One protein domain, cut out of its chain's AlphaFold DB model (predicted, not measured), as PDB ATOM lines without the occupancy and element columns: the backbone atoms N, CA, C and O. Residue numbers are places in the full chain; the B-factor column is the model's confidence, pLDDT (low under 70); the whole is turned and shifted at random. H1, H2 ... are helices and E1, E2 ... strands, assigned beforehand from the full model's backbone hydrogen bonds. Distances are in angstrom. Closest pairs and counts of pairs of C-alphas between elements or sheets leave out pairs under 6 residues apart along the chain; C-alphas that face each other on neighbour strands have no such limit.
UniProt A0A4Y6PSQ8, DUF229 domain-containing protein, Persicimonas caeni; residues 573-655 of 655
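Overview. This is residues 573 to 655 of the 655 residues of the protein "DUF229 domain-containing protein" of Persicimonas caeni (UniProt A0A4Y6PSQ8). A small three-stranded sheet has two helices, H1 and H2, packed over one face and meeting at a corner, giving two layers. The 83 printed residues run E1, E2, E3, H1, H2, class mixed; the sheet E1 - E2 - E3 is a meander, each strand the antiparallel neighbour of the one before. It is compact, radius of gyration of the C-alphas 12.6 A, spans 35 by 27 by 20 A.

Arrangement. Look at E1, residues 579 to 583, and E2, 587 to 592, a hairpin with N 580 and O 591 2.9 A apart. E3, 599 to 602, forms a hairpin with E2, N 588 and O 601 2.9 A apart. H1, 620 to 632, is on the sheet at height 9.7 A, closest C-alphas Val 589 and Asp 622, 6.5 A. H2, 634 to 647, is on the same face, closest C-alphas Gly 579 and Val 639, 6.6 A. H1 and H2 touch only at the corner, closest C-alphas Cys 630 and Arg 637, 4.3 A, at a steep tilt of 43 degrees, opposite ways. Every O i to N i+4 pair is within hydrogen-bond range in H1, 8 of 10 in H2.

Along the chain. Find C-alpha 579 at (111.438, 132.839, 194.094), where E1 begins its 13.4 A; E2 spans 17.0 A, E3 10.6 A, H1 18.4 A. H2 runs 19.4 A to C-alpha 647 at (106.069, 122.792, 197.832).

Size, cuts and confidence. The printed part has no cut; the C-alphas of Glu 610 and Glu 655, the farthest apart, are 38.9 A apart. The link from E3 to H1 is long, and pLDDT is under 70 at residues 573 to 576, 604 to 617 and 649 to 655.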
ATOM      1  N   ARG A 573     119.631 134.219 187.343       62.94
ATOM      2  CA  ARG A 573     119.503 133.414 186.121       62.94
ATOM      3  C   ARG A 573     119.489 131.922 186.366       62.94
ATOM      4  O   ARG A 573     119.199 131.167 185.446       62.94
ATOM      5  N   VAL A 574     119.872 131.511 187.566       65.00
ATOM      6  CA  VAL A 574     119.911 130.109 187.949       65.00
ATOM      7  C   VAL A 574     118.467 129.698 188.259       65.00
ATOM      8  O   VAL A 574     117.896 130.204 189.230       65.00
ATOM      9  N   PRO A 575     117.831 128.825 187.456       66.31
ATOM     10  CA  PRO A 575     116.416 128.492 187.633       66.31
ATOM     11  C   PRO A 575     116.090 127.971 189.042       66.31
ATOM     12  O   PRO A 575     114.988 128.164 189.550       66.31
ATOM     13  N   GLU A 576     117.057 127.338 189.706       68.62
ATOM     14  CA  GLU A 576     116.942 126.790 191.057       68.62
ATOM     15  C   GLU A 576     116.758 127.854 192.144       68.62
ATOM     16  O   GLU A 576     116.283 127.526 193.231       68.62
ATOM     17  N   VAL A 577     117.104 129.118 191.895       72.12
ATOM     18  CA  VAL A 577     116.941 130.198 192.882       72.12
ATOM     19  C   VAL A 577     115.776 131.130 192.566       72.12
ATOM     20  O   VAL A 577     115.629 132.145 193.242       72.12
ATOM     21  N   ARG A 578     114.930 130.781 191.590       82.12
ATOM     22  CA  ARG A 578     113.708 131.537 191.310       82.12
ATOM     23  C   ARG A 578     112.773 131.505 192.523       82.12
ATOM     24  O   ARG A 578     112.583 130.456 193.148       82.12
ATOM     25  N   GLY A 579     112.227 132.657 192.886       88.19
ATOM     26  CA  GLY A 579     111.438 132.839 194.094       88.19
ATOM     27  C   GLY A 579     110.708 134.176 194.155       88.19
ATOM     28  O   GLY A 579     110.988 135.101 193.387       88.19
ATOM     29  N   VAL A 580     109.778 134.257 195.101       92.69
ATOM     30  CA  VAL A 580     108.954 135.431 195.384       92.69
ATOM     31  C   VAL A 580     108.804 135.611 196.890       92.69
ATOM     32  O   VAL A 580     108.596 134.650 197.636       92.69
ATOM     33  N   ALA A 581     108.916 136.856 197.332       92.44
ATOM     34  CA  ALA A 581     108.508 137.300 198.650       92.44
ATOM     35  C   ALA A 581     107.212 138.102 198.549       92.44
ATOM     36  O   ALA A 581     107.099 138.994 197.712       92.44
ATOM     37  N   ILE A 582     106.261 137.790 199.422       94.81
ATOM     38  CA  ILE A 582     104.967 138.449 199.575       94.81
ATOM     39  C   ILE A 582     105.018 139.241 200.877       94.81
ATOM     40  O   ILE A 582     105.284 138.685 201.945       94.81
ATOM     41  N   HIS A 583     104.774 140.540 200.788       93.62
ATOM     42  CA  HIS A 583     104.816 141.463 201.909       93.62
ATOM     43  C   HIS A 583     103.397 141.936 202.208       93.62
ATOM     44  O   HIS A 583     102.749 142.529 201.350       93.62
ATOM     45  N   ALA A 584     102.942 141.700 203.433       93.56
ATOM     46  CA  ALA A 584     101.691 142.199 203.982       93.56
ATOM     47  C   ALA A 584     101.958 143.176 205.142       93.56
ATOM     48  O   ALA A 584     103.103 143.403 205.561       93.56
ATOM     49  N   ALA A 585     100.894 143.790 205.661       89.94
ATOM     50  CA  ALA A 585     100.985 144.801 206.710       89.94
ATOM     51  C   ALA A 585     101.648 144.288 208.005       89.94
ATOM     52  O   ALA A 585     102.343 145.052 208.671       89.94
ATOM     53  N   ASP A 586     101.505 143.015 208.336       89.00
ATOM     54  CA  ASP A 586     102.013 142.396 209.566       89.00
ATOM     55  C   ASP A 586     102.865 141.144 209.305       89.00
ATOM     56  O   ASP A 586     103.536 140.649 210.212       89.00
ATOM     57  N   ARG A 587     102.889 140.652 208.063       89.56
ATOM     58  CA  ARG A 587     103.493 139.368 207.703       89.56
ATOM     59  C   ARG A 587     104.342 139.461 206.441       89.56
ATOM     60  O   ARG A 587     104.063 140.239 205.534       89.56
ATOM     61  N   TYR A 588     105.378 138.640 206.371       89.25
ATOM     62  CA  TYR A 588     106.221 138.471 205.196       89.25
ATOM     63  C   TYR A 588     106.375 136.971 204.916       89.25
ATOM     64  O   TYR A 588     106.782 136.218 205.801       89.25
ATOM     65  N   VAL A 589     106.060 136.537 203.695       90.94
ATOM     66  CA  VAL A 589     106.096 135.126 203.271       90.94
ATOM     67  C   VAL A 589     107.034 134.985 202.082       90.94
ATOM     68  O   VAL A 589     106.868 135.664 201.076       90.94
ATOM     69  N   TYR A 590     108.020 134.099 202.172       88.75
ATOM     70  CA  TYR A 590     109.062 133.943 201.165       88.75
ATOM     71  C   TYR A 590     109.206 132.502 200.698       88.75
ATOM     72  O   TYR A 590     109.417 131.578 201.489       88.75
ATOM     73  N   LEU A 591     109.121 132.333 199.381       88.56
ATOM     74  CA  LEU A 591     109.204 131.057 198.692       88.56
ATOM     75  C   LEU A 591     110.307 131.129 197.633       88.56
ATOM     76  O   LEU A 591     110.386 132.087 196.868       88.56
ATOM     77  N   ARG A 592     111.158 130.102 197.565       86.06
ATOM     78  CA  ARG A 592     112.230 130.001 196.563       86.06
ATOM     79  C   ARG A 592     112.533 128.544 196.240       86.06
ATOM     80  O   ARG A 592     112.576 127.710 197.144       86.06
ATOM     81  N   LYS A 593     112.790 128.232 194.967       81.31
ATOM     82  CA  LYS A 593     112.876 126.857 194.451       81.31
ATOM     83  C   LYS A 593     113.979 125.999 195.069       81.31
ATOM     84  O   LYS A 593     113.819 124.788 195.100       81.31
ATOM     85  N   ASN A 594     115.056 126.544 195.630       76.44
ATOM     86  CA  ASN A 594     116.080 125.757 196.338       76.44
ATOM     87  C   ASN A 594     115.854 125.671 197.862       76.44
ATOM     88  O   ASN A 594     116.544 124.903 198.522       76.44
ATOM     89  N   LEU A 595     114.879 126.385 198.439       76.50
ATOM     90  CA  LEU A 595     114.583 126.269 199.871       76.50
ATOM     91  C   LEU A 595     113.906 124.935 200.178       76.50
ATOM     92  O   LEU A 595     113.065 124.471 199.413       76.50
ATOM     93  N   ASN A 596     114.242 124.316 201.311       75.56
ATOM     94  CA  ASN A 596     113.603 123.066 201.741       75.56
ATOM     95  C   ASN A 596     112.131 123.257 202.133       75.56
ATOM     96  O   ASN A 596     111.363 122.301 202.097       75.56
ATOM     97  N   ARG A 597     111.750 124.477 202.520       76.00
ATOM     98  CA  ARG A 597     110.383 124.878 202.862       76.00
ATOM     99  C   ARG A 597     110.199 126.387 202.648       76.00
ATOM    100  O   ARG A 597     111.202 127.102 202.705       76.00
ATOM    101  N   PRO A 598     108.963 126.877 202.467       82.25
ATOM    102  CA  PRO A 598     108.648 128.300 202.563       82.25
ATOM    103  C   PRO A 598     108.990 128.863 203.945       82.25
ATOM    104  O   PRO A 598     108.936 128.139 204.943       82.25
ATOM    105  N   HIS A 599     109.352 130.142 204.002       80.31
ATOM    106  CA  HIS A 599     109.667 130.846 205.243       80.31
ATOM    107  C   HIS A 599     108.661 131.975 205.474       80.31
ATOM    108  O   HIS A 599     108.448 132.785 204.576       80.31
ATOM    109  N   ALA A 600     108.105 132.069 206.680       83.88
ATOM    110  CA  ALA A 600     107.271 133.193 207.091       83.88
ATOM    111  C   ALA A 600     107.877 133.928 208.295       83.88
ATOM    112  O   ALA A 600     108.565 133.325 209.127       83.88
ATOM    113  N   PHE A 601     107.644 135.238 208.351       81.88
ATOM    114  CA  PHE A 601     108.186 136.151 209.353       81.88
ATOM    115  C   PHE A 601     107.123 137.183 209.735       81.88
ATOM    116  O   PHE A 601     106.458 137.736 208.856       81.88
ATOM    117  N   ASP A 602     106.995 137.484 211.025       83.00
ATOM    118  CA  ASP A 602     106.257 138.670 211.464       83.00
ATOM    119  C   ASP A 602     107.048 139.935 211.107       83.00
ATOM    120  O   ASP A 602     108.280 139.945 211.115       83.00
ATOM    121  N   VAL A 603     106.330 140.999 210.748       78.06
ATOM    122  CA  VAL A 603     106.928 142.287 210.372       78.06
ATOM    123  C   VAL A 603     107.536 143.008 211.574       78.06
ATOM    124  O   VAL A 603     108.560 143.683 211.414       78.06
ATOM    125  N   GLU A 604     106.925 142.849 212.751       67.00
ATOM    126  CA  GLU A 604     107.447 143.353 214.021       67.00
ATOM    127  C   GLU A 604     108.800 142.698 214.324       67.00
ATOM    128  O   GLU A 604     108.937 141.476 214.343       67.00
ATOM    129  N   GLY A 605     109.831 143.519 214.530       57.56
ATOM    130  CA  GLY A 605     111.188 143.026 214.758       57.56
ATOM    131  C   GLY A 605     111.979 142.696 213.489       57.56
ATOM    132  O   GLY A 605     113.080 142.172 213.602       57.56
ATOM    133  N   LEU A 606     111.512 143.046 212.283       63.31
ATOM    134  CA  LEU A 606     112.374 143.056 211.082       63.31
ATOM    135  C   LEU A 606     113.309 144.282 211.010       63.31
ATOM    136  O   LEU A 606     114.061 144.411 210.041       63.31
ATOM    137  N   GLU A 607     113.260 145.152 212.025       54.22
ATOM    138  CA  GLU A 607     114.047 146.388 212.179       54.22
ATOM    139  C   GLU A 607     115.552 146.132 212.314       54.22
ATOM    140  O   GLU A 607     116.353 146.937 211.851       54.22
ATOM    141  N   SER A 608     115.949 144.991 212.887       50.56
ATOM    142  CA  SER A 608     117.344 144.556 212.924       50.56
ATOM    143  C   SER A 608     117.483 143.131 212.390       50.56
ATOM    144  O   SER A 608     116.546 142.330 212.365       50.56
ATOM    145  N   PHE A 609     118.665 142.799 211.874       48.94
ATOM    146  CA  PHE A 609     118.929 141.445 211.395       48.94
ATOM    147  C   PHE A 609     118.973 140.415 212.538       48.94
ATOM    148  O   PHE A 609     118.616 139.254 212.341       48.94
ATOM    149  N   GLU A 610     119.389 140.837 213.732       44.50
ATOM    150  CA  GLU A 610     119.650 139.970 214.889       44.50
ATOM    151  C   GLU A 610     118.382 139.343 215.493       44.50
ATOM    152  O   GLU A 610     118.444 138.269 216.092       44.50
ATOM    153  N   SER A 611     117.218 139.961 215.294       45.50
ATOM    154  CA  SER A 611     115.909 139.472 215.754       45.50
ATOM    155  C   SER A 611     115.279 138.416 214.835       45.50
ATOM    156  O   SER A 611     114.226 137.863 215.157       45.50
ATOM    157  N   ARG A 612     115.917 138.079 213.705       53.75
ATOM    158  CA  ARG A 612     115.369 137.151 212.704       53.75
ATOM    159  C   ARG A 612     115.575 135.694 213.118       53.75
ATOM    160  O   ARG A 612     116.645 135.116 212.921       53.75
ATOM    161  N   ARG A 613     114.529 135.046 213.634       49.66
ATOM    162  CA  ARG A 613     114.484 133.574 213.679       49.66
ATOM    163  C   ARG A 613     114.331 133.047 212.251       49.66
ATOM    164  O   ARG A 613     113.507 133.548 211.493       49.66
ATOM    165  N   MET A 614     115.135 132.051 211.872       52.69
ATOM    166  CA  MET A 614     114.951 131.340 210.599       52.69
ATOM    167  C   MET A 614     113.521 130.792 210.539       52.69
ATOM    168  O   MET A 614     113.117 130.083 211.462       52.69
ATOM    169  N   GLY A 615     112.811 131.164 209.469       58.12
ATOM    170  CA  GLY A 615     111.353 131.151 209.333       58.12
ATOM    171  C   GLY A 615     110.634 129.957 209.952       58.12
ATOM    172  O   GLY A 615     111.068 128.800 209.848       58.12
ATOM    173  N   GLU A 616     109.516 130.267 210.595       60.91
ATOM    174  CA  GLU A 616     108.577 129.286 211.123       60.91
ATOM    175  C   GLU A 616     107.891 128.539 209.961       60.91
ATOM    176  O   GLU A 616     107.904 129.022 208.823       60.91
ATOM    177  N   PRO A 617     107.364 127.319 210.185       68.75
ATOM    178  CA  PRO A 617     106.473 126.680 209.218       68.75
ATOM    179  C   PRO A 617     105.311 127.610 208.849       68.75
ATOM    180  O   PRO A 617     104.907 128.426 209.674       68.75
ATOM    181  N   LEU A 618     104.767 127.458 207.639       81.06
ATOM    182  CA  LEU A 618     103.582 128.210 207.234       81.06
ATOM    183  C   LEU A 618     102.418 127.946 208.194       81.06
ATOM    184  O   LEU A 618     102.155 126.805 208.582       81.06
ATOM    185  N   GLU A 619     101.728 129.019 208.553       85.12
ATOM    186  CA  GLU A 619     100.443 128.993 209.236       85.12
ATOM    187  C   GLU A 619      99.307 129.205 208.225       85.12
ATOM    188  O   GLU A 619      99.526 129.676 207.109       85.12
ATOM    189  N   ALA A 620      98.058 128.955 208.632       86.12
ATOM    190  CA  ALA A 620      96.889 129.163 207.769       86.12
ATOM    191  C   ALA A 620      96.784 130.603 207.216       86.12
ATOM    192  O   ALA A 620      96.304 130.812 206.104       86.12
ATOM    193  N   ARG A 621      97.262 131.608 207.970       87.62
ATOM    194  CA  ARG A 621      97.332 133.000 207.491       87.62
ATOM    195  C   ARG A 621      98.344 133.188 206.359       87.62
ATOM    196  O   ARG A 621      98.111 134.016 205.487       87.62
ATOM    197  N   ASP A 622      99.430 132.419 206.346       90.19
ATOM    198  CA  ASP A 622     100.461 132.506 205.310       90.19
ATOM    199  C   ASP A 622      99.983 131.861 204.007       90.19
ATOM    200  O   ASP A 622     100.193 132.409 202.928       90.19
ATOM    201  N   GLU A 623      99.275 130.733 204.109       88.44
ATOM    202  CA  GLU A 623      98.626 130.078 202.967       88.44
ATOM    203  C   GLU A 623      97.583 130.997 202.315       88.44
ATOM    204  O   GLU A 623      97.583 131.160 201.094       88.44
ATOM    205  N   ALA A 624      96.765 131.688 203.118       89.75
ATOM    206  CA  ALA A 624      95.796 132.664 202.616       89.75
ATOM    207  C   ALA A 624      96.459 133.855 201.894       89.75
ATOM    208  O   ALA A 624      95.925 134.360 200.902       89.75
ATOM    209  N   LEU A 625      97.634 134.301 202.358       92.69
ATOM    210  CA  LEU A 625      98.416 135.341 201.679       92.69
ATOM    211  C   LEU A 625      98.963 134.854 200.333       92.69
ATOM    212  O   LEU A 625      98.923 135.606 199.360       92.69
ATOM    213  N   ILE A 626      99.432 133.605 200.259       92.31
ATOM    214  CA  ILE A 626      99.891 132.989 199.004       92.31
ATOM    215  C   ILE A 626      98.731 132.889 198.001       92.31
ATOM    216  O   ILE A 626      98.894 133.246 196.835       92.31
ATOM    217  N   GLU A 627      97.547 132.481 198.457       90.38
ATOM    218  CA  GLU A 627      96.337 132.400 197.630       90.38
ATOM    219  C   GLU A 627      95.932 133.749 197.055       90.38
ATOM    220  O   GLU A 627      95.715 133.904 195.850       90.38
ATOM    221  N   ARG A 628      95.888 134.758 197.921       92.50
ATOM    222  CA  ARG A 628      95.565 136.119 197.526       92.50
ATOM    223  C   ARG A 628      96.593 136.682 196.546       92.50
ATOM    224  O   ARG A 628      96.189 137.228 195.522       92.50
ATOM    225  N   ALA A 629      97.888 136.488 196.802       93.31
ATOM    226  CA  ALA A 629      98.954 136.891 195.887       93.31
ATOM    227  C   ALA A 629      98.779 136.268 194.494       93.31
ATOM    228  O   ALA A 629      98.916 136.957 193.484       93.31
ATOM    229  N   CYS A 630      98.410 134.984 194.439       89.81
ATOM    230  CA  CYS A 630      98.160 134.289 193.180       89.81
ATOM    231  C   CYS A 630      96.955 134.854 192.406       89.81
ATOM    232  O   CYS A 630      96.940 134.843 191.175       89.81
ATOM    233  N   ARG A 631      95.933 135.368 193.098       89.44
ATOM    234  CA  ARG A 631      94.768 136.004 192.462       89.44
ATOM    235  C   ARG A 631      95.040 137.440 192.016       89.44
ATOM    236  O   ARG A 631      94.647 137.808 190.913       89.44
ATOM    237  N   GLU A 632      95.716 138.229 192.845       90.38
ATOM    238  CA  GLU A 632      95.860 139.677 192.646       90.38
ATOM    239  C   GLU A 632      97.011 140.068 191.712       90.38
ATOM    240  O   GLU A 632      96.948 141.124 191.093       90.38
ATOM    241  N   SER A 633      98.049 139.234 191.573       91.44
ATOM    242  CA  SER A 633      99.219 139.548 190.744       91.44
ATOM    243  C   SER A 633      99.514 138.440 189.739       91.44
ATOM    244  O   SER A 633      99.803 137.300 190.100       91.44
ATOM    245  N   SER A 634      99.487 138.784 188.448       89.38
ATOM    246  CA  SER A 634      99.871 137.876 187.360       89.38
ATOM    247  C   SER A 634     101.340 137.450 187.458       89.38
ATOM    248  O   SER A 634     101.645 136.276 187.269       89.38
ATOM    249  N   ALA A 635     102.228 138.375 187.829       89.44
ATOM    250  CA  ALA A 635     103.646 138.103 188.050       89.44
ATOM    251  C   ALA A 635     103.869 137.155 189.245       89.44
ATOM    252  O   ALA A 635     104.658 136.213 189.160       89.44
ATOM    253  N   ALA A 636     103.144 137.359 190.354       91.75
ATOM    254  CA  ALA A 636     103.200 136.439 191.489       91.75
ATOM    255  C   ALA A 636     102.650 135.058 191.117       91.75
ATOM    256  O   ALA A 636     103.278 134.055 191.447       91.75
ATOM    257  N   ARG A 637     101.531 134.998 190.384       90.25
ATOM    258  CA  ARG A 637     100.931 133.751 189.886       90.25
ATOM    259  C   ARG A 637     101.906 132.928 189.052       90.25
ATOM    260  O   ARG A 637     101.998 131.725 189.272       90.25
ATOM    261  N   GLU A 638     102.633 133.559 188.131       86.69
ATOM    262  CA  GLU A 638     103.624 132.867 187.302       86.69
ATOM    263  C   GLU A 638     104.694 132.193 188.169       86.69
ATOM    264  O   GLU A 638     104.924 130.988 188.065       86.69
ATOM    265  N   VAL A 639     105.308 132.949 189.085       89.00
ATOM    266  CA  VAL A 639     106.385 132.421 189.933       89.00
ATOM    267  C   VAL A 639     105.865 131.391 190.936       89.00
ATOM    268  O   VAL A 639     106.523 130.377 191.159       89.00
ATOM    269  N   LEU A 640     104.689 131.607 191.529       90.12
ATOM    270  CA  LEU A 640     104.072 130.656 192.458       90.12
ATOM    271  C   LEU A 640     103.690 129.342 191.768       90.12
ATOM    272  O   LEU A 640     103.890 128.285 192.362       90.12
ATOM    273  N   GLY A 641     103.224 129.387 190.516       85.69
ATOM    274  CA  GLY A 641     102.922 128.190 189.729       85.69
ATOM    275  C   GLY A 641     104.142 127.285 189.533       85.69
ATOM    276  O   GLY A 641     104.039 126.069 189.660       85.69
ATOM    277  N   GLU A 642     105.326 127.863 189.327       82.81
ATOM    278  CA  GLU A 642     106.577 127.093 189.234       82.81
ATOM    279  C   GLU A 642     107.040 126.509 190.576       82.81
ATOM    280  O   GLU A 642     107.802 125.538 190.616       82.81
ATOM    281  N   LEU A 643     106.617 127.112 191.688       85.50
ATOM    282  CA  LEU A 643     106.960 126.675 193.039       85.50
ATOM    283  C   LEU A 643     105.974 125.636 193.592       85.50
ATOM    284  O   LEU A 643     106.353 124.883 194.496       85.50
ATOM    285  N   ASP A 644     104.759 125.561 193.042       81.56
ATOM    286  CA  ASP A 644     103.720 124.611 193.450       81.56
ATOM    287  C   ASP A 644     104.190 123.155 193.329       81.56
ATOM    288  O   ASP A 644     104.121 122.405 194.305       81.56
ATOM    289  N   GLU A 645     104.801 122.785 192.194       75.56
ATOM    290  CA  GLU A 645     105.337 121.430 191.969       75.56
ATOM    291  C   GLU A 645     106.287 120.972 193.085       75.56
ATOM    292  O   GLU A 645     106.366 119.784 193.403       75.56
ATOM    293  N   LYS A 646     107.022 121.915 193.687       78.94
ATOM    294  CA  LYS A 646     107.978 121.624 194.753       78.94
ATOM    295  C   LYS A 646     107.324 121.578 196.126       78.94
ATOM    296  O   LYS A 646     107.616 120.674 196.909       78.94
ATOM    297  N   PHE A 647     106.556 122.607 196.466       79.38
ATOM    298  CA  PHE A 647     106.069 122.792 197.832       79.38
ATOM    299  C   PHE A 647     104.705 122.156 198.080       79.38
ATOM    300  O   PHE A 647     104.281 122.115 199.232       79.38
ATOM    301  N   GLY A 648     104.061 121.610 197.043       70.00
ATOM    302  CA  GLY A 648     102.734 121.023 197.160       70.00
ATOM    303  C   GLY A 648     101.731 122.063 197.638       70.00
ATOM    304  O   GLY A 648     100.974 121.789 198.565       70.00
ATOM    305  N   LEU A 649     101.751 123.253 197.024       69.44
ATOM    306  CA  LEU A 649     100.763 124.307 197.276       69.44
ATOM    307  C   LEU A 649      99.366 123.900 196.752       69.44
ATOM    308  O   LEU A 649      98.405 124.642 196.942       69.44
ATOM    309  N   ALA A 650      99.252 122.716 196.133       47.16
ATOM    310  CA  ALA A 650      98.049 121.981 195.759       47.16
ATOM    311  C   ALA A 650      96.937 122.083 196.821       47.16
ATOM    312  O   ALA A 650      96.840 121.287 197.758       47.16
ATOM    313  N   GLY A 651      96.080 123.086 196.640       51.28
ATOM    314  CA  GLY A 651      95.073 123.514 197.611       51.28
ATOM    315  C   GLY A 651      94.831 125.024 197.604       51.28
ATOM    316  O   GLY A 651      93.804 125.459 198.108       51.28
ATOM    317  N   VAL A 652      95.731 125.793 196.992       53.00
ATOM    318  CA  VAL A 652      95.618 127.233 196.755       53.00
ATOM    319  C   VAL A 652      95.063 127.456 195.338       53.00
ATOM    320  O   VAL A 652      95.844 127.530 194.388       53.00
ATOM    321  N   PRO A 653      93.733 127.486 195.122       53.12
ATOM    322  CA  PRO A 653      93.187 127.795 193.810       53.12
ATOM    323  C   PRO A 653      93.588 129.224 193.429       53.12
ATOM    324  O   PRO A 653      93.190 130.199 194.059       53.12
ATOM    325  N   CYS A 654      94.387 129.338 192.372       57.19
ATOM    326  CA  CYS A 654      94.685 130.610 191.715       57.19
ATOM    327  C   CYS A 654      93.533 131.090 190.807       57.19
ATOM    328  O   CYS A 654      93.728 132.039 190.046       57.19
ATOM    329  N   GLU A 655      92.376 130.414 190.872       49.88
ATOM    330  CA  GLU A 655      91.128 130.726 190.161       49.88
ATOM    331  C   GLU A 655      90.171 131.564 191.013       49.88
ATOM    332  O   GLU A 655      89.996 131.251 192.216       49.88
TER     333      GLU A 655